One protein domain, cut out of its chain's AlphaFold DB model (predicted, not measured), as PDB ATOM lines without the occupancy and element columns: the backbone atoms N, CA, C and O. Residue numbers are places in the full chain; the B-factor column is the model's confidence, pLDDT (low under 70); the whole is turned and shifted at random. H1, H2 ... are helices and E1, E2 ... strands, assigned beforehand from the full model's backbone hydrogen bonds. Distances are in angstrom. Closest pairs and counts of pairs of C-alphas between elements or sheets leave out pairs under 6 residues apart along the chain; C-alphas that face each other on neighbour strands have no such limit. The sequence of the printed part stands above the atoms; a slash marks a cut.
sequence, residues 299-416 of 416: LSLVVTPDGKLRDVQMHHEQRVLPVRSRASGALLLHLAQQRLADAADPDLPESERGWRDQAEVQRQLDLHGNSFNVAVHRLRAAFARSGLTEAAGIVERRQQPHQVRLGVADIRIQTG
ATOM      1  N   LEU A 299     -13.611 -37.218 -29.405       95.75
ATOM      2  CA  LEU A 299     -12.539 -37.239 -30.404       95.75
ATOM      3  C   LEU A 299     -11.247 -37.804 -29.820       95.75
ATOM      4  O   LEU A 299     -10.749 -37.298 -28.819       95.75
ATOM      5  N   SER A 300     -10.654 -38.779 -30.508       94.75
ATOM      6  CA  SER A 300      -9.270 -39.197 -30.275       94.75
ATOM      7  C   SER A 300      -8.398 -38.761 -31.445       94.75
ATOM      8  O   SER A 300      -8.638 -39.143 -32.591       94.75
ATOM      9  N   LEU A 301      -7.393 -37.939 -31.157       94.75
ATOM     10  CA  LEU A 301      -6.432 -37.417 -32.117       94.75
ATOM     11  C   LEU A 301      -5.087 -38.095 -31.865       94.75
ATOM     12  O   LEU A 301      -4.535 -38.008 -30.767       94.75
ATOM     13  N   VAL A 302      -4.543 -38.739 -32.893       93.38
ATOM     14  CA  VAL A 302      -3.189 -39.298 -32.851       93.38
ATOM     15  C   VAL A 302      -2.256 -38.305 -33.519       93.38
ATOM     16  O   VAL A 302      -2.456 -37.965 -34.688       93.38
ATOM     17  N   VAL A 303      -1.243 -37.843 -32.794       94.12
ATOM     18  CA  VAL A 303      -0.215 -36.932 -33.307       94.12
ATOM     19  C   VAL A 303       1.113 -37.655 -33.485       94.12
ATOM     20  O   VAL A 303       1.460 -38.555 -32.723       94.12
ATOM     21  N   THR A 304       1.858 -37.264 -34.509       92.88
ATOM     22  CA  THR A 304       3.236 -37.694 -34.722       92.88
ATOM     23  C   THR A 304       4.173 -37.079 -33.671       92.88
ATOM     24  O   THR A 304       3.812 -36.086 -33.030       92.88
ATOM     25  N   PRO A 305       5.405 -37.600 -33.515       90.00
ATOM     26  CA  PRO A 305       6.401 -37.015 -32.615       90.00
ATOM     27  C   PRO A 305       6.751 -35.553 -32.931       90.00
ATOM     28  O   PRO A 305       7.062 -34.793 -32.022       90.00
ATOM     29  N   ASP A 306       6.658 -35.136 -34.200       88.50
ATOM     30  CA  ASP A 306       6.833 -33.737 -34.624       88.50
ATOM     31  C   ASP A 306       5.567 -32.875 -34.440       88.50
ATOM     32  O   ASP A 306       5.503 -31.752 -34.937       88.50
ATOM     33  N   GLY A 307       4.553 -33.383 -33.731       86.12
ATOM     34  CA  GLY A 307       3.361 -32.630 -33.336       86.12
ATOM     35  C   GLY A 307       2.308 -32.463 -34.432       86.12
ATOM     36  O   GLY A 307       1.429 -31.614 -34.297       86.12
ATOM     37  N   LYS A 308       2.358 -33.246 -35.518       88.62
ATOM     38  CA  LYS A 308       1.374 -33.178 -36.609       88.62
ATOM     39  C   LYS A 308       0.268 -34.204 -36.430       88.62
ATOM     40  O   LYS A 308       0.500 -35.327 -36.001       88.62
ATOM     41  N   LEU A 309      -0.949 -33.844 -36.823       90.06
ATOM     42  CA  LEU A 309      -2.081 -34.762 -36.769       90.06
ATOM     43  C   LEU A 309      -1.903 -35.914 -37.772       90.06
ATOM     44  O   LEU A 309      -1.813 -35.683 -38.978       90.06
ATOM     45  N   ARG A 310      -1.872 -37.149 -37.266       90.19
ATOM     46  CA  ARG A 310      -1.729 -38.389 -38.040       90.19
ATOM     47  C   ARG A 310      -3.073 -39.054 -38.311       90.19
ATOM     48  O   ARG A 310      -3.330 -39.448 -39.447       90.19
ATOM     49  N   ASP A 311      -3.895 -39.199 -37.276       90.56
ATOM     50  CA  ASP A 311      -5.203 -39.855 -37.355       90.56
ATOM     51  C   ASP A 311      -6.226 -39.167 -36.448       90.56
ATOM     52  O   ASP A 311      -5.870 -38.526 -35.455       90.56
ATOM     53  N   VAL A 312      -7.501 -39.301 -36.808       93.81
ATOM     54  CA  VAL A 312      -8.636 -38.773 -36.048       93.81
ATOM     55  C   VAL A 312      -9.722 -39.827 -35.998       93.81
ATOM     56  O   VAL A 312     -10.176 -40.324 -37.030       93.81
ATOM     57  N   GLN A 313     -10.189 -40.119 -34.793       93.56
ATOM     58  CA  GLN A 313     -11.277 -41.052 -34.551       93.56
ATOM     59  C   GLN A 313     -12.403 -40.342 -33.808       93.56
ATOM     60  O   GLN A 313     -12.181 -39.685 -32.793       93.56
ATOM     61  N   MET A 314     -13.614 -40.473 -34.339       93.56
ATOM     62  CA  MET A 314     -14.845 -40.021 -33.708       93.56
ATOM     63  C   MET A 314     -15.473 -41.191 -32.953       93.56
ATOM     64  O   MET A 314     -15.726 -42.250 -33.530       93.56
ATOM     65  N   HIS A 315     -15.732 -40.992 -31.668       92.94
ATOM     66  CA  HIS A 315     -16.366 -41.955 -30.780       92.94
ATOM     67  C   HIS A 315     -17.818 -41.548 -30.563       92.94
ATOM     68  O   HIS A 315     -18.089 -40.408 -30.200       92.94
ATOM     69  N   HIS A 316     -18.748 -42.473 -30.776       89.88
ATOM     70  CA  HIS A 316     -20.157 -42.270 -30.452       89.88
ATOM     71  C   HIS A 316     -20.768 -43.593 -30.004       89.88
ATOM     72  O   HIS A 316     -20.719 -44.581 -30.743       89.88
ATOM     73  N   GLU A 317     -21.345 -43.616 -28.802       85.44
ATOM     74  CA  GLU A 317     -21.806 -44.844 -28.143       85.44
ATOM     75  C   GLU A 317     -20.704 -45.932 -28.139       85.44
ATOM     76  O   GLU A 317     -19.646 -45.748 -27.544       85.44
ATOM     77  N   GLN A 318     -20.931 -47.067 -28.809       81.69
ATOM     78  CA  GLN A 318     -19.992 -48.195 -28.927       81.69
ATOM     79  C   GLN A 318     -19.205 -48.181 -30.253       81.69
ATOM     80  O   GLN A 318     -18.481 -49.128 -30.561       81.69
ATOM     81  N   ARG A 319     -19.372 -47.145 -31.087       85.88
ATOM     82  CA  ARG A 319     -18.764 -47.063 -32.421       85.88
ATOM     83  C   ARG A 319     -17.546 -46.150 -32.407       85.88
ATOM     84  O   ARG A 319     -17.574 -45.065 -31.831       85.88
ATOM     85  N   VAL A 320     -16.510 -46.576 -33.123       89.12
ATOM     86  CA  VAL A 320     -15.332 -45.766 -33.446       89.12
ATOM     87  C   VAL A 320     -15.293 -45.588 -34.956       89.12
ATOM     88  O   VAL A 320     -15.273 -46.567 -35.703       89.12
ATOM     89  N   LEU A 321     -15.354 -44.339 -35.408       86.81
ATOM     90  CA  LEU A 321     -15.481 -43.978 -36.814       86.81
ATOM     91  C   LEU A 321     -14.261 -43.148 -37.230       86.81
ATOM     92  O   LEU A 321     -14.036 -42.079 -36.660       86.81
ATOM     93  N   PRO A 322     -13.449 -43.615 -38.195       87.56
ATOM     94  CA  PRO A 322     -12.282 -42.866 -38.642       87.56
ATOM     95  C   PRO A 322     -12.710 -41.623 -39.426       87.56
ATOM     96  O   PRO A 322     -13.482 -41.722 -40.382       87.56
ATOM     97  N   VAL A 323     -12.156 -40.465 -39.070       87.19
ATOM     98  CA  VAL A 323     -12.430 -39.190 -39.739       87.19
ATOM     99  C   VAL A 323     -11.291 -38.870 -40.695       87.19
ATOM    100  O   VAL A 323     -10.199 -38.450 -40.315       87.19
ATOM    101  N   ARG A 324     -11.545 -39.052 -41.991       76.69
ATOM    102  CA  ARG A 324     -10.535 -38.814 -43.029       76.69
ATOM    103  C   ARG A 324     -10.479 -37.330 -43.399       76.69
ATOM    104  O   ARG A 324     -11.177 -36.899 -44.315       76.69
ATOM    105  N   SER A 325      -9.616 -36.558 -42.732       66.12
ATOM    106  CA  SER A 325      -9.335 -35.155 -43.088       66.12
ATOM    107  C   SER A 325      -7.836 -34.838 -43.067       66.12
ATOM    108  O   SER A 325      -7.287 -34.417 -42.055       66.12
ATOM    109  N   ARG A 326      -7.148 -35.036 -44.201       61.22
ATOM    110  CA  ARG A 326      -5.697 -34.766 -44.298       61.22
ATOM    111  C   ARG A 326      -5.352 -33.283 -44.470       61.22
ATOM    112  O   ARG A 326      -4.279 -32.867 -44.063       61.22
ATOM    113  N   ALA A 327      -6.241 -32.486 -45.064       59.84
ATOM    114  CA  ALA A 327      -5.931 -31.113 -45.478       59.84
ATOM    115  C   ALA A 327      -6.190 -30.044 -44.400       59.84
ATOM    116  O   ALA A 327      -5.781 -28.901 -44.574       59.84
ATOM    117  N   SER A 328      -6.879 -30.385 -43.308       82.19
ATOM    118  CA  SER A 328      -7.310 -29.409 -42.286       82.19
ATOM    119  C   SER A 328      -6.991 -29.857 -40.859       82.19
ATOM    120  O   SER A 328      -7.533 -29.324 -39.894       82.19
ATOM    121  N   GLY A 329      -6.083 -30.830 -40.726       87.31
ATOM    122  CA  GLY A 329      -5.692 -31.401 -39.441       87.31
ATOM    123  C   GLY A 329      -4.994 -30.409 -38.509       87.31
ATOM    124  O   GLY A 329      -5.200 -30.481 -37.304       87.31
ATOM    125  N   ALA A 330      -4.239 -29.444 -39.046       91.56
ATOM    126  CA  ALA A 330      -3.574 -28.421 -38.235       91.56
ATOM    127  C   ALA A 330      -4.578 -27.544 -37.468       91.56
ATOM    128  O   ALA A 330      -4.420 -27.342 -36.268       91.56
ATOM    129  N   LEU A 331      -5.652 -27.095 -38.133       94.62
ATOM    130  CA  LEU A 331      -6.716 -26.318 -37.491       94.62
ATOM    131  C   LEU A 331      -7.446 -27.136 -36.423       94.62
ATOM    132  O   LEU A 331      -7.636 -26.655 -35.310       94.62
ATOM    133  N   LEU A 332      -7.823 -28.379 -36.743       95.25
ATOM    134  CA  LEU A 332      -8.492 -29.268 -35.790       95.25
ATOM    135  C   LEU A 332      -7.638 -29.504 -34.542       95.25
ATOM    136  O   LEU A 332      -8.134 -29.361 -33.427       95.25
ATOM    137  N   LEU A 333      -6.357 -29.835 -34.730       95.19
ATOM    138  CA  LEU A 333      -5.430 -30.079 -33.632       95.19
ATOM    139  C   LEU A 333      -5.225 -28.820 -32.784       95.19
ATOM    140  O   LEU A 333      -5.285 -28.905 -31.562       95.19
ATOM    141  N   HIS A 334      -5.050 -27.661 -33.420       95.62
ATOM    142  CA  HIS A 334      -4.889 -26.395 -32.717       95.62
ATOM    143  C   HIS A 334      -6.107 -26.079 -31.839       95.62
ATOM    144  O   HIS A 334      -5.962 -25.870 -30.639       95.62
ATOM    145  N   LEU A 335      -7.323 -26.117 -32.396       96.62
ATOM    146  CA  LEU A 335      -8.544 -25.842 -31.627       96.62
ATOM    147  C   LEU A 335      -8.768 -26.870 -30.505       96.62
ATOM    148  O   LEU A 335      -9.211 -26.500 -29.416       96.62
ATOM    149  N   ALA A 336      -8.427 -28.141 -30.741       95.81
ATOM    150  CA  ALA A 336      -8.487 -29.191 -29.729       95.81
ATOM    151  C   ALA A 336      -7.525 -28.923 -28.558       95.81
ATOM    152  O   ALA A 336      -7.921 -29.025 -27.398       95.81
ATOM    153  N   GLN A 337      -6.285 -28.523 -28.853       95.31
ATOM    154  CA  GLN A 337      -5.288 -28.158 -27.844       95.31
ATOM    155  C   GLN A 337      -5.727 -26.943 -27.021       95.31
ATOM    156  O   GLN A 337      -5.613 -26.972 -25.799       95.31
ATOM    157  N   GLN A 338      -6.271 -25.903 -27.661       95.88
ATOM    158  CA  GLN A 338      -6.749 -24.706 -26.958       95.88
ATOM    159  C   GLN A 338      -7.918 -25.022 -26.019       95.88
ATOM    160  O   GLN A 338      -7.952 -24.532 -24.893       95.88
ATOM    161  N   ARG A 339      -8.848 -25.887 -26.445       94.69
ATOM    162  CA  ARG A 339      -9.959 -26.319 -25.589       94.69
ATOM    163  C   ARG A 339      -9.484 -27.160 -24.400       94.69
ATOM    164  O   ARG A 339      -9.975 -26.954 -23.297       94.69
ATOM    165  N   LEU A 340      -8.527 -28.069 -24.605       93.75
ATOM    166  CA  LEU A 340      -7.940 -28.871 -23.524       93.75
ATOM    167  C   LEU A 340      -7.137 -28.026 -22.527       93.75
ATOM    168  O   LEU A 340      -7.209 -28.287 -21.330       93.75
ATOM    169  N   ALA A 341      -6.405 -27.016 -23.004       93.31
ATOM    170  CA  ALA A 341      -5.678 -26.087 -22.142       93.31
ATOM    171  C   ALA A 341      -6.635 -25.325 -21.211       93.31
ATOM    172  O   ALA A 341      -6.406 -25.271 -20.008       93.31
ATOM    173  N   ASP A 342      -7.745 -24.823 -21.754       94.12
ATOM    174  CA  ASP A 342      -8.786 -24.135 -20.983       94.12
ATOM    175  C   ASP A 342      -9.550 -25.081 -20.038       94.12
ATOM    176  O   ASP A 342     -10.014 -24.665 -18.982       94.12
ATOM    177  N   ALA A 343      -9.682 -26.365 -20.388       88.50
ATOM    178  CA  ALA A 343     -10.329 -27.364 -19.537       88.50
ATOM    179  C   ALA A 343      -9.526 -27.705 -18.269       88.50
ATOM    180  O   ALA A 343     -10.094 -28.264 -17.330       88.50
ATOM    181  N   ALA A 344      -8.231 -27.368 -18.230       87.19
ATOM    182  CA  ALA A 344      -7.406 -27.490 -17.032       87.19
ATOM    183  C   ALA A 344      -7.729 -26.417 -15.974       87.19
ATOM    184  O   ALA A 344      -7.369 -26.598 -14.813       87.19
ATOM    185  N   ASP A 345      -8.413 -25.335 -16.362       90.69
ATOM    186  CA  ASP A 345      -8.897 -24.297 -15.455       90.69
ATOM    187  C   ASP A 345     -10.304 -24.666 -14.921       90.69
ATOM    188  O   ASP A 345     -11.282 -24.707 -15.689       90.69
ATOM    189  N   PRO A 346     -10.443 -24.980 -13.617       84.88
ATOM    190  CA  PRO A 346     -11.729 -25.327 -13.021       84.88
ATOM    191  C   PRO A 346     -12.676 -24.127 -12.879       84.88
ATOM    192  O   PRO A 346     -13.886 -24.343 -12.803       84.88
ATOM    193  N   ASP A 347     -12.161 -22.893 -12.872       92.12
ATOM    194  CA  ASP A 347     -12.956 -21.674 -12.687       92.12
ATOM    195  C   ASP A 347     -13.547 -21.154 -14.011       92.12
ATOM    196  O   ASP A 347     -14.487 -20.353 -14.018       92.12
ATOM    197  N   LEU A 348     -13.044 -21.641 -15.153       91.62
ATOM    198  CA  LEU A 348     -13.532 -21.270 -16.478       91.62
ATOM    199  C   LEU A 348     -14.729 -22.150 -16.904       91.62
ATOM    200  O   LEU A 348     -14.575 -23.368 -17.065       91.62
ATOM    201  N   PRO A 349     -15.922 -21.574 -17.160       93.19
ATOM    202  CA  PRO A 349     -17.106 -22.343 -17.534       93.19
ATOM    203  C   PRO A 349     -16.975 -22.977 -18.924       93.19
ATOM    204  O   PRO A 349     -16.393 -22.397 -19.839       93.19
ATOM    205  N   GLU A 350     -17.621 -24.130 -19.125       88.88
ATOM    206  CA  GLU A 350     -17.621 -24.889 -20.392       88.88
ATOM    207  C   GLU A 350     -18.033 -24.049 -21.618       88.88
ATOM    208  O   GLU A 350     -17.541 -24.250 -22.734       88.88
ATOM    209  N   SER A 351     -18.911 -23.063 -21.412       89.75
ATOM    210  CA  SER A 351     -19.346 -22.129 -22.450       89.75
ATOM    211  C   SER A 351     -18.236 -21.198 -22.940       89.75
ATOM    212  O   SER A 351     -18.303 -20.777 -24.094       89.75
ATOM    213  N   GLU A 352     -17.219 -20.913 -22.123       93.12
ATOM    214  CA  GLU A 352     -16.094 -20.037 -22.477       93.12
ATOM    215  C   GLU A 352     -14.824 -20.798 -22.890       93.12
ATOM    216  O   GLU A 352     -13.940 -20.226 -23.528       93.12
ATOM    217  N   ARG A 353     -14.746 -22.105 -22.623       94.44
ATOM    218  CA  ARG A 353     -13.574 -22.917 -22.978       94.44
ATOM    219  C   ARG A 353     -13.353 -22.998 -24.487       94.44
ATOM    220  O   ARG A 353     -14.282 -23.248 -25.268       94.44
ATOM    221  N   GLY A 354     -12.090 -22.844 -24.879       93.75
ATOM    222  CA  GLY A 354     -11.569 -23.034 -26.228       93.75
ATOM    223  C   GLY A 354     -11.800 -21.871 -27.188       93.75
ATOM    224  O   GLY A 354     -11.379 -21.978 -28.340       93.75
ATOM    225  N   TRP A 355     -12.454 -20.780 -26.771       95.31
ATOM    226  CA  TRP A 355     -12.628 -19.612 -27.637       95.31
ATOM    227  C   TRP A 355     -11.297 -18.904 -27.861       95.31
ATOM    228  O   TRP A 355     -10.608 -18.515 -26.916       95.31
ATOM    229  N   ARG A 356     -10.948 -18.705 -29.131       95.81
ATOM    230  CA  ARG A 356      -9.769 -17.947 -29.549       95.81
ATOM    231  C   ARG A 356     -10.136 -16.933 -30.608       95.81
ATOM    232  O   ARG A 356     -11.039 -17.172 -31.408       95.81
ATOM    233  N   ASP A 357      -9.439 -15.804 -30.594       93.56
ATOM    234  CA  ASP A 357      -9.549 -14.796 -31.644       93.56
ATOM    235  C   ASP A 357      -9.217 -15.422 -33.004       93.56
ATOM    236  O   ASP A 357      -8.202 -16.107 -33.156       93.56
ATOM    237  N   GLN A 358     -10.099 -15.236 -33.985       92.62
ATOM    238  CA  GLN A 358      -9.931 -15.880 -35.285       92.62
ATOM    239  C   GLN A 358      -8.670 -15.381 -36.004       92.62
ATOM    240  O   GLN A 358      -7.961 -16.190 -36.604       92.62
ATOM    241  N   ALA A 359      -8.361 -14.084 -35.920       90.62
ATOM    242  CA  ALA A 359      -7.188 -13.514 -36.574       90.62
ATOM    243  C   ALA A 359      -5.885 -14.031 -35.940       90.62
ATOM    244  O   ALA A 359      -4.899 -14.254 -36.645       90.62
ATOM    245  N   GLU A 360      -5.888 -14.285 -34.630       92.56
ATOM    246  CA  GLU A 360      -4.795 -14.963 -33.928       92.56
ATOM    247  C   GLU A 360      -4.574 -16.384 -34.452       92.56
ATOM    248  O   GLU A 360      -3.461 -16.726 -34.856       92.56
ATOM    249  N   VAL A 361      -5.635 -17.194 -34.515       94.38
ATOM    250  CA  VAL A 361      -5.558 -18.576 -35.017       94.38
ATOM    251  C   VAL A 361      -5.071 -18.603 -36.467       94.38
ATOM    252  O   VAL A 361      -4.224 -19.422 -36.823       94.38
ATOM    253  N   GLN A 362      -5.563 -17.688 -37.307       93.38
ATOM    254  CA  GLN A 362      -5.122 -17.566 -38.695       93.38
ATOM    255  C   GLN A 362      -3.624 -17.283 -38.793       93.38
ATOM    256  O   GLN A 362      -2.927 -17.936 -39.566       93.38
ATOM    257  N   ARG A 363      -3.106 -16.361 -37.975       92.75
ATOM    258  CA  ARG A 363      -1.684 -16.010 -37.976       92.75
ATOM    259  C   ARG A 363      -0.803 -17.155 -37.482       92.75
ATOM    260  O   ARG A 363       0.237 -17.412 -38.076       92.75
ATOM    261  N   GLN A 364      -1.216 -17.847 -36.421       93.19
ATOM    262  CA  GLN A 364      -0.452 -18.960 -35.846       93.19
ATOM    263  C   GLN A 364      -0.368 -20.170 -36.780       93.19
ATOM    264  O   GLN A 364       0.617 -20.904 -36.749       93.19
ATOM    265  N   LEU A 365      -1.392 -20.376 -37.610       92.69
ATOM    266  CA  LEU A 365      -1.463 -21.487 -38.558       92.69
ATOM    267  C   LEU A 365      -1.076 -21.100 -39.992       92.69
ATOM    268  O   LEU A 365      -1.231 -21.925 -40.890       92.69
ATOM    269  N   ASP A 366      -0.595 -19.872 -40.209       90.50
ATOM    270  CA  ASP A 366      -0.253 -19.331 -41.533       90.50
ATOM    271  C   ASP A 366      -1.420 -19.421 -42.548       90.50
ATOM    272  O   ASP A 366      -1.246 -19.657 -43.744       90.50
ATOM    273  N   LEU A 367      -2.655 -19.257 -42.058       88.19
ATOM    274  CA  LEU A 367      -3.885 -19.336 -42.846       88.19
ATOM    275  C   LEU A 367      -4.289 -17.951 -43.361       88.19
ATOM    276  O   LEU A 367      -4.990 -17.190 -42.690       88.19
ATOM    277  N   HIS A 368      -3.889 -17.649 -44.595       83.06
ATOM    278  CA  HIS A 368      -4.177 -16.374 -45.260       83.06
ATOM    279  C   HIS A 368      -5.439 -16.408 -46.124       83.06
ATOM    280  O   HIS A 368      -5.805 -17.446 -46.686       83.06
ATOM    281  N   GLY A 369      -6.083 -15.249 -46.278       79.56
ATOM    282  CA  GLY A 369      -7.251 -15.076 -47.145       79.56
ATOM    283  C   GLY A 369      -8.367 -16.072 -46.821       79.56
ATOM    284  O   GLY A 369      -8.742 -16.247 -45.663       79.56
ATOM    285  N   ASN A 370      -8.873 -16.764 -47.843       83.44
ATOM    286  CA  ASN A 370      -9.986 -17.700 -47.693       83.44
ATOM    287  C   ASN A 370      -9.587 -19.089 -47.142       83.44
ATOM    288  O   ASN A 370     -10.448 -19.922 -46.862       83.44
ATOM    289  N   SER A 371      -8.289 -19.364 -46.953       86.00
ATOM    290  CA  SER A 371      -7.805 -20.696 -46.548       86.00
ATOM    291  C   SER A 371      -8.359 -21.168 -45.196       86.00
ATOM    292  O   SER A 371      -8.553 -22.367 -44.992       86.00
ATOM    293  N   PHE A 372      -8.695 -20.240 -44.295       88.81
ATOM    294  CA  PHE A 372      -9.349 -20.557 -43.027       88.81
ATOM    295  C   PHE A 372     -10.772 -21.105 -43.220       88.81
ATOM    296  O   PHE A 372     -11.136 -22.119 -42.621       88.81
ATOM    297  N   ASN A 373     -11.575 -20.486 -44.091       87.75
ATOM    298  CA  ASN A 373     -12.923 -20.967 -44.413       87.75
ATOM    299  C   ASN A 373     -12.878 -22.300 -45.153       87.75
ATOM    300  O   ASN A 373     -13.639 -23.208 -44.820       87.75
ATOM    301  N   VAL A 374     -11.923 -22.457 -46.072       87.38
ATOM    302  CA  VAL A 374     -11.638 -23.735 -46.735       87.38
ATOM    303  C   VAL A 374     -11.334 -24.821 -45.702       87.38
ATOM    304  O   VAL A 374     -11.898 -25.914 -45.772       87.38
ATOM    305  N   ALA A 375     -10.483 -24.536 -44.713       89.31
ATOM    306  CA  ALA A 375     -10.142 -25.495 -43.666       89.31
ATOM    307  C   ALA A 375     -11.359 -25.879 -42.808       89.31
ATOM    308  O   ALA A 375     -11.582 -27.064 -42.554       89.31
ATOM    309  N   VAL A 376     -12.182 -24.904 -42.412       90.31
ATOM    310  CA  VAL A 376     -13.419 -25.160 -41.662       90.31
ATOM    311  C   VAL A 376     -14.416 -25.977 -42.481       90.31
ATOM    312  O   VAL A 376     -14.925 -26.982 -41.985       90.31
ATOM    313  N   HIS A 377     -14.657 -25.617 -43.741       87.19
ATOM    314  CA  HIS A 377     -15.544 -26.373 -44.625       87.19
ATOM    315  C   HIS A 377     -15.074 -27.822 -44.793       87.19
ATOM    316  O   HIS A 377     -15.862 -28.754 -44.631       87.19
ATOM    317  N   ARG A 378     -13.778 -28.035 -45.048       87.38
ATOM    318  CA  ARG A 378     -13.198 -29.377 -45.203       87.38
ATOM    319  C   ARG A 378     -13.322 -30.216 -43.934       87.38
ATOM    320  O   ARG A 378     -13.589 -31.412 -44.043       87.38
ATOM    321  N   LEU A 379     -13.169 -29.613 -42.750       90.50
ATOM    322  CA  LEU A 379     -13.444 -30.291 -41.480       90.50
ATOM    323  C   LEU A 379     -14.912 -30.704 -41.389       90.50
ATOM    324  O   LEU A 379     -15.186 -31.893 -41.239       90.50
ATOM    325  N   ARG A 380     -15.848 -29.765 -41.566       88.50
ATOM    326  CA  ARG A 380     -17.295 -30.042 -41.533       88.50
ATOM    327  C   ARG A 380     -17.667 -31.177 -42.488       88.50
ATOM    328  O   ARG A 380     -18.288 -32.149 -42.070       88.50
ATOM    329  N   ALA A 381     -17.197 -31.119 -43.732       82.44
ATOM    330  CA  ALA A 381     -17.461 -32.142 -44.738       82.44
ATOM    331  C   ALA A 381     -16.838 -33.507 -44.378       82.44
ATOM    332  O   ALA A 381     -17.449 -34.551 -44.598       82.44
ATOM    333  N   ALA A 382     -15.630 -33.538 -43.803       87.00
ATOM    334  CA  ALA A 382     -15.003 -34.791 -43.379       87.00
ATOM    335  C   ALA A 382     -15.767 -35.478 -42.240       87.00
ATOM    336  O   ALA A 382     -15.943 -36.700 -42.264       87.00
ATOM    337  N   PHE A 383     -16.247 -34.703 -41.269       88.56
ATOM    338  CA  PHE A 383     -17.062 -35.223 -40.179       88.56
ATOM    339  C   PHE A 383     -18.455 -35.650 -40.653       88.56
ATOM    340  O   PHE A 383     -18.901 -36.740 -40.298       88.56
ATOM    341  N   ALA A 384     -19.095 -34.863 -41.521       82.94
ATOM    342  CA  ALA A 384     -20.386 -35.211 -42.109       82.94
ATOM    343  C   ALA A 384     -20.325 -36.543 -42.879       82.94
ATOM    344  O   ALA A 384     -21.128 -37.440 -42.627       82.94
ATOM    345  N   ARG A 385     -19.292 -36.751 -43.714       83.25
ATOM    346  CA  ARG A 385     -19.047 -38.041 -44.395       83.25
ATOM    347  C   ARG A 385     -18.781 -39.206 -43.446       83.25
ATOM    348  O   ARG A 385     -18.998 -40.358 -43.812       83.25
ATOM    349  N   SER A 386     -18.293 -38.916 -42.243       85.12
ATOM    350  CA  SER A 386     -18.073 -39.914 -41.191       85.12
ATOM    351  C   SER A 386     -19.347 -40.193 -40.380       85.12
ATOM    352  O   SER A 386     -19.317 -41.003 -39.458       85.12
ATOM    353  N   GLY A 387     -20.470 -39.559 -40.739       79.56
ATOM    354  CA  GLY A 387     -21.790 -39.766 -40.152       79.56
ATOM    355  C   GLY A 387     -22.200 -38.731 -39.108       79.56
ATOM    356  O   GLY A 387     -23.262 -38.910 -38.520       79.56
ATOM    357  N   LEU A 388     -21.400 -37.682 -38.864       83.69
ATOM    358  CA  LEU A 388     -21.746 -36.610 -37.924       83.69
ATOM    359  C   LEU A 388     -22.935 -35.803 -38.457       83.69
ATOM    360  O   LEU A 388     -22.857 -35.196 -39.526       83.69
ATOM    361  N   THR A 389     -24.021 -35.757 -37.693       79.62
ATOM    362  CA  THR A 389     -25.107 -34.800 -37.925       79.62
ATOM    363  C   THR A 389     -24.730 -33.444 -37.343       79.62
ATOM    364  O   THR A 389     -23.917 -33.369 -36.426       79.62
ATOM    365  N   GLU A 390     -25.260 -32.359 -37.917       77.50
ATOM    366  CA  GLU A 390     -24.922 -30.987 -37.491       77.50
ATOM    367  C   GLU A 390     -23.413 -30.718 -37.539       77.50
ATOM    368  O   GLU A 390     -22.857 -29.998 -36.707       77.50
ATOM    369  N   ALA A 391     -22.730 -31.295 -38.535       82.50
ATOM    370  CA  ALA A 391     -21.276 -31.249 -38.633       82.50
ATOM    371  C   ALA A 391     -20.712 -29.826 -38.642       82.50
ATOM    372  O   ALA A 391     -19.542 -29.627 -38.342       82.50
ATOM    373  N   ALA A 392     -21.540 -28.827 -38.937       77.38
ATOM    374  CA  ALA A 392     -21.170 -27.438 -38.807       77.38
ATOM    375  C   ALA A 392     -20.721 -27.029 -37.399       77.38
ATOM    376  O   ALA A 392     -19.768 -26.259 -37.288       77.38
ATOM    377  N   GLY A 393     -21.331 -27.603 -36.359       86.00
ATOM    378  CA  GLY A 393     -20.962 -27.377 -34.964       86.00
ATOM    379  C   GLY A 393     -19.623 -27.999 -34.566       86.00
ATOM    380  O   GLY A 393     -19.179 -27.787 -33.447       86.00
ATOM    381  N   ILE A 394     -18.931 -28.726 -35.457       91.44
ATOM    382  CA  ILE A 394     -17.557 -29.166 -35.177       91.44
ATOM    383  C   ILE A 394     -16.627 -27.964 -34.952       91.44
ATOM    384  O   ILE A 394     -15.770 -28.005 -34.074       91.44
ATOM    385  N   VAL A 395     -16.838 -26.878 -35.706       92.25
ATOM    386  CA  VAL A 395     -16.161 -25.591 -35.529       92.25
ATOM    387  C   VAL A 395     -17.217 -24.511 -35.329       92.25
ATOM    388  O   VAL A 395     -17.932 -24.143 -36.265       92.25
ATOM    389  N   GLU A 396     -17.277 -23.986 -34.111       91.19
ATOM    390  CA  GLU A 396     -18.180 -22.903 -33.732       91.19
ATOM    391  C   GLU A 396     -17.508 -21.546 -33.949       91.19
ATOM    392  O   GLU A 396     -16.314 -21.392 -33.684       91.19
ATOM    393  N   ARG A 397     -18.283 -20.551 -34.399       90.75
ATOM    394  CA  ARG A 397     -17.831 -19.167 -34.587       90.75
ATOM    395  C   ARG A 397     -18.826 -18.183 -33.969       90.75
ATOM    396  O   ARG A 397     -20.032 -18.345 -34.151       90.75
ATOM    397  N   ARG A 398     -18.338 -17.143 -33.283       87.94
ATOM    398  CA  ARG A 398     -19.148 -16.024 -32.757       87.94
ATOM    399  C   ARG A 398     -18.657 -14.685 -33.309       87.94
ATOM    400  O   ARG A 398     -17.478 -14.555 -33.608       87.94
ATOM    401  N   GLN A 399     -19.568 -13.724 -33.491       78.50
ATOM    402  CA  GLN A 399     -19.291 -12.477 -34.228       78.50
ATOM    403  C   GLN A 399     -18.712 -11.342 -33.370       78.50
ATOM    404  O   GLN A 399     -18.039 -10.464 -33.897       78.50
ATOM    405  N   GLN A 400     -18.982 -11.302 -32.064       79.75
ATOM    406  CA  GLN A 400     -18.544 -10.199 -31.201       79.75
ATOM    407  C   GLN A 400     -18.130 -10.723 -29.821       79.75
ATOM    408  O   GLN A 400     -19.006 -10.992 -28.996       79.75
ATOM    409  N   PRO A 401     -16.818 -10.868 -29.553       83.75
ATOM    410  CA  PRO A 401     -15.685 -10.744 -30.493       83.75
ATOM    411  C   PRO A 401     -15.643 -11.874 -31.544       83.75
ATOM    412  O   PRO A 401     -16.220 -12.936 -31.316       83.75
ATOM    413  N   HIS A 402     -14.949 -11.661 -32.673       88.44
ATOM    414  CA  HIS A 402     -14.764 -12.668 -33.731       88.44
ATOM    415  C   HIS A 402     -13.897 -13.828 -33.242       88.44
ATOM    416  O   HIS A 402     -12.666 -13.788 -33.301       88.44
ATOM    417  N   GLN A 403     -14.544 -14.869 -32.732       93.69
ATOM    418  CA  GLN A 403     -13.855 -15.988 -32.110       93.69
ATOM    419  C   GLN A 403     -14.308 -17.319 -32.675       93.69
ATOM    420  O   GLN A 403     -15.449 -17.475 -33.113       93.69
ATOM    421  N   VAL A 404     -13.398 -18.283 -32.622       94.62
ATOM    422  CA  VAL A 404     -13.585 -19.655 -33.078       94.62
ATOM    423  C   VAL A 404     -13.216 -20.634 -31.969       94.62
ATOM    424  O   VAL A 404     -12.330 -20.355 -31.159       94.62
ATOM    425  N   ARG A 405     -13.882 -21.790 -31.939       95.00
ATOM    426  CA  ARG A 405     -13.505 -22.920 -31.083       95.00
ATOM    427  C   ARG A 405     -13.899 -24.261 -31.687       95.00
ATOM    428  O   ARG A 405     -14.701 -24.325 -32.619       95.00
ATOM    429  N   LEU A 406     -13.378 -25.337 -31.100       95.75
ATOM    430  CA  LEU A 406     -13.913 -26.679 -31.313       95.75
ATOM    431  C   LEU A 406     -15.194 -26.867 -30.487       95.75
ATOM    432  O   LEU A 406     -15.187 -26.559 -29.291       95.75
ATOM    433  N   GLY A 407     -16.253 -27.383 -31.113       92.81
ATOM    434  CA  GLY A 407     -17.548 -27.630 -30.457       92.81
ATOM    435  C   GLY A 407     -17.676 -28.987 -29.756       92.81
ATOM    436  O   GLY A 407     -18.735 -29.307 -29.229       92.81
ATOM    437  N   VAL A 408     -16.613 -29.800 -29.746       94.06
ATOM    438  CA  VAL A 408     -16.583 -31.097 -29.049       94.06
ATOM    439  C   VAL A 408     -15.859 -30.954 -27.719       94.06
ATOM    440  O   VAL A 408     -14.750 -30.425 -27.687       94.06
ATOM    441  N   ALA A 409     -16.469 -31.446 -26.640       91.56
ATOM    442  CA  ALA A 409     -15.915 -31.363 -25.288       91.56
ATOM    443  C   ALA A 409     -14.992 -32.541 -24.920       91.56
ATOM    444  O   ALA A 409     -13.913 -32.311 -24.380       91.56
ATOM    445  N   ASP A 410     -15.377 -33.789 -25.222       93.75
ATOM    446  CA  ASP A 410     -14.552 -34.976 -24.927       93.75
ATOM    447  C   ASP A 410     -13.454 -35.128 -25.988       93.75
ATOM    448  O   ASP A 410     -13.702 -35.562 -27.114       93.75
ATOM    449  N   ILE A 411     -12.232 -34.726 -25.635       95.62
ATOM    450  CA  ILE A 411     -11.069 -34.729 -26.525       95.62
ATOM    451  C   ILE A 411      -9.932 -35.495 -25.859       95.62
ATOM    452  O   ILE A 411      -9.600 -35.270 -24.696       95.62
ATOM    453  N   ARG A 412      -9.271 -36.362 -26.625       95.25
ATOM    454  CA  ARG A 412      -8.055 -37.068 -26.217       95.25
ATOM    455  C   ARG A 412      -6.997 -36.892 -27.291       95.25
ATOM    456  O   ARG A 412      -7.264 -37.114 -28.467       95.25
ATOM    457  N   ILE A 413      -5.794 -36.501 -26.884       94.50
ATOM    458  CA  ILE A 413      -4.638 -36.379 -27.778       94.50
ATOM    459  C   ILE A 413      -3.580 -37.372 -27.310       94.50
ATOM    460  O   ILE A 413      -3.214 -37.379 -26.136       94.50
ATOM    461  N   GLN A 414      -3.105 -38.217 -28.222       93.38
ATOM    462  CA  GLN A 414      -2.079 -39.224 -27.956       93.38
ATOM    463  C   GLN A 414      -0.938 -39.083 -28.961       93.38
ATOM    464  O   GLN A 414      -1.180 -38.919 -30.156       93.38
ATOM    465  N   THR A 415       0.303 -39.170 -28.488       87.31
ATOM    466  CA  THR A 415       1.482 -39.267 -29.357       87.31
ATOM    467  C   THR A 415       1.675 -40.725 -29.760       87.31
ATOM    468  O   THR A 415       1.690 -41.593 -28.888       87.31
ATOM    469  N   GLY A 416       1.799 -41.001 -31.061       72.50
ATOM    470  CA  GLY A 416       1.951 -42.368 -31.580       72.50
ATOM    471  C   GLY A 416       2.914 -42.500 -32.742       72.50
ATOM    472  O   GLY A 416       3.750 -41.594 -32.945       72.50
TER     473      GLY A 416
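This is residues 299 to 416 of the 416 residues of the protein "FHA domain-containing protein" of Deltaproteobacteria bacterium (UniProt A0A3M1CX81). One helix, H1, sits in the middle, with a four-stranded sheet, E3 E2 E1 E6, over one side of it and the two-stranded hairpin E4 and E5 packed on another through E5. H3 and the short H4 pack together where E4 begins, H2 packs on E5, and a long loop, residues 344 to 357, runs out past the last residue of H1 and back to E5. The printed part has 118 residues, with four named helices and six named strands in the order E1 E2 E3 H1 H2 H3 H4 E4 E5 E6; the class is mixed, helices and strands. The larger sheet is mixed and the smaller antiparallel. The whole is compact, with a radius of gyration of the C-alphas of 13.7 A, and rounded, spanning 37 by 36 by 32 A.

E1, residues 299 to 303, E2, 309 to 316, and E3, 319 to 322, form a meander, each strand the antiparallel neighbour of the one before. N 302 and O 311 are 2.9 A apart, and N 321 and O 314 2.8 A. E6, residues 410 to 415, is the parallel neighbour of E1, with N 301 and O 412 2.8 A apart; E3 and E6 are the edge strands. The sheet is twisted, its C-alphas up to 4.3 A off the best plane. H1, residues 329 to 343, is on this sheet in two layers, a helix on one face, at a height over the sheet of 8.7 A. Its closest C-alphas to E6 are those of Ala 336 and Ile 411, 6.9 A apart. E4, residues 395 to 399, and E5, 402 to 406, are a hairpin, with N 398 and O 403 2.9 A apart. The closest C-alphas of H1 and E5, Leu 335 and Leu 406, are 5.4 A apart. H3, residues 371 to 385, only just touches H1, with 3 pairs of C-alphas within 8 A, the closest Leu 331 and Ala 375 at 7.1 A; they are about perpendicular, at 86 degrees. H3 touches H4, residues 391 to 394, with residues 379 to 384. The closest C-alphas of H2, residues 358 to 364, and E5 are Gln 358 and Gln 403, 5.0 A apart. In H1, H2 and H3 every O i to N i+4 pair is within hydrogen-bond range; H4 is too short for one.

E1 begins at C-alpha 299 (-12.539, -37.239, -30.404). E2 is 20.6 A long, H1 and H3 20.8 A each, and E6 17.2 A, ending at C-alpha 415 (1.482, -39.267, -29.357).

The C-alphas farthest apart, Gln 318 and Gly 369, are 39.9 A apart. The printed part has no cut; the link from H1 to H2 is long. Mean pLDDT of the printed part is 88.9, and residues 325 to 327 are under 70.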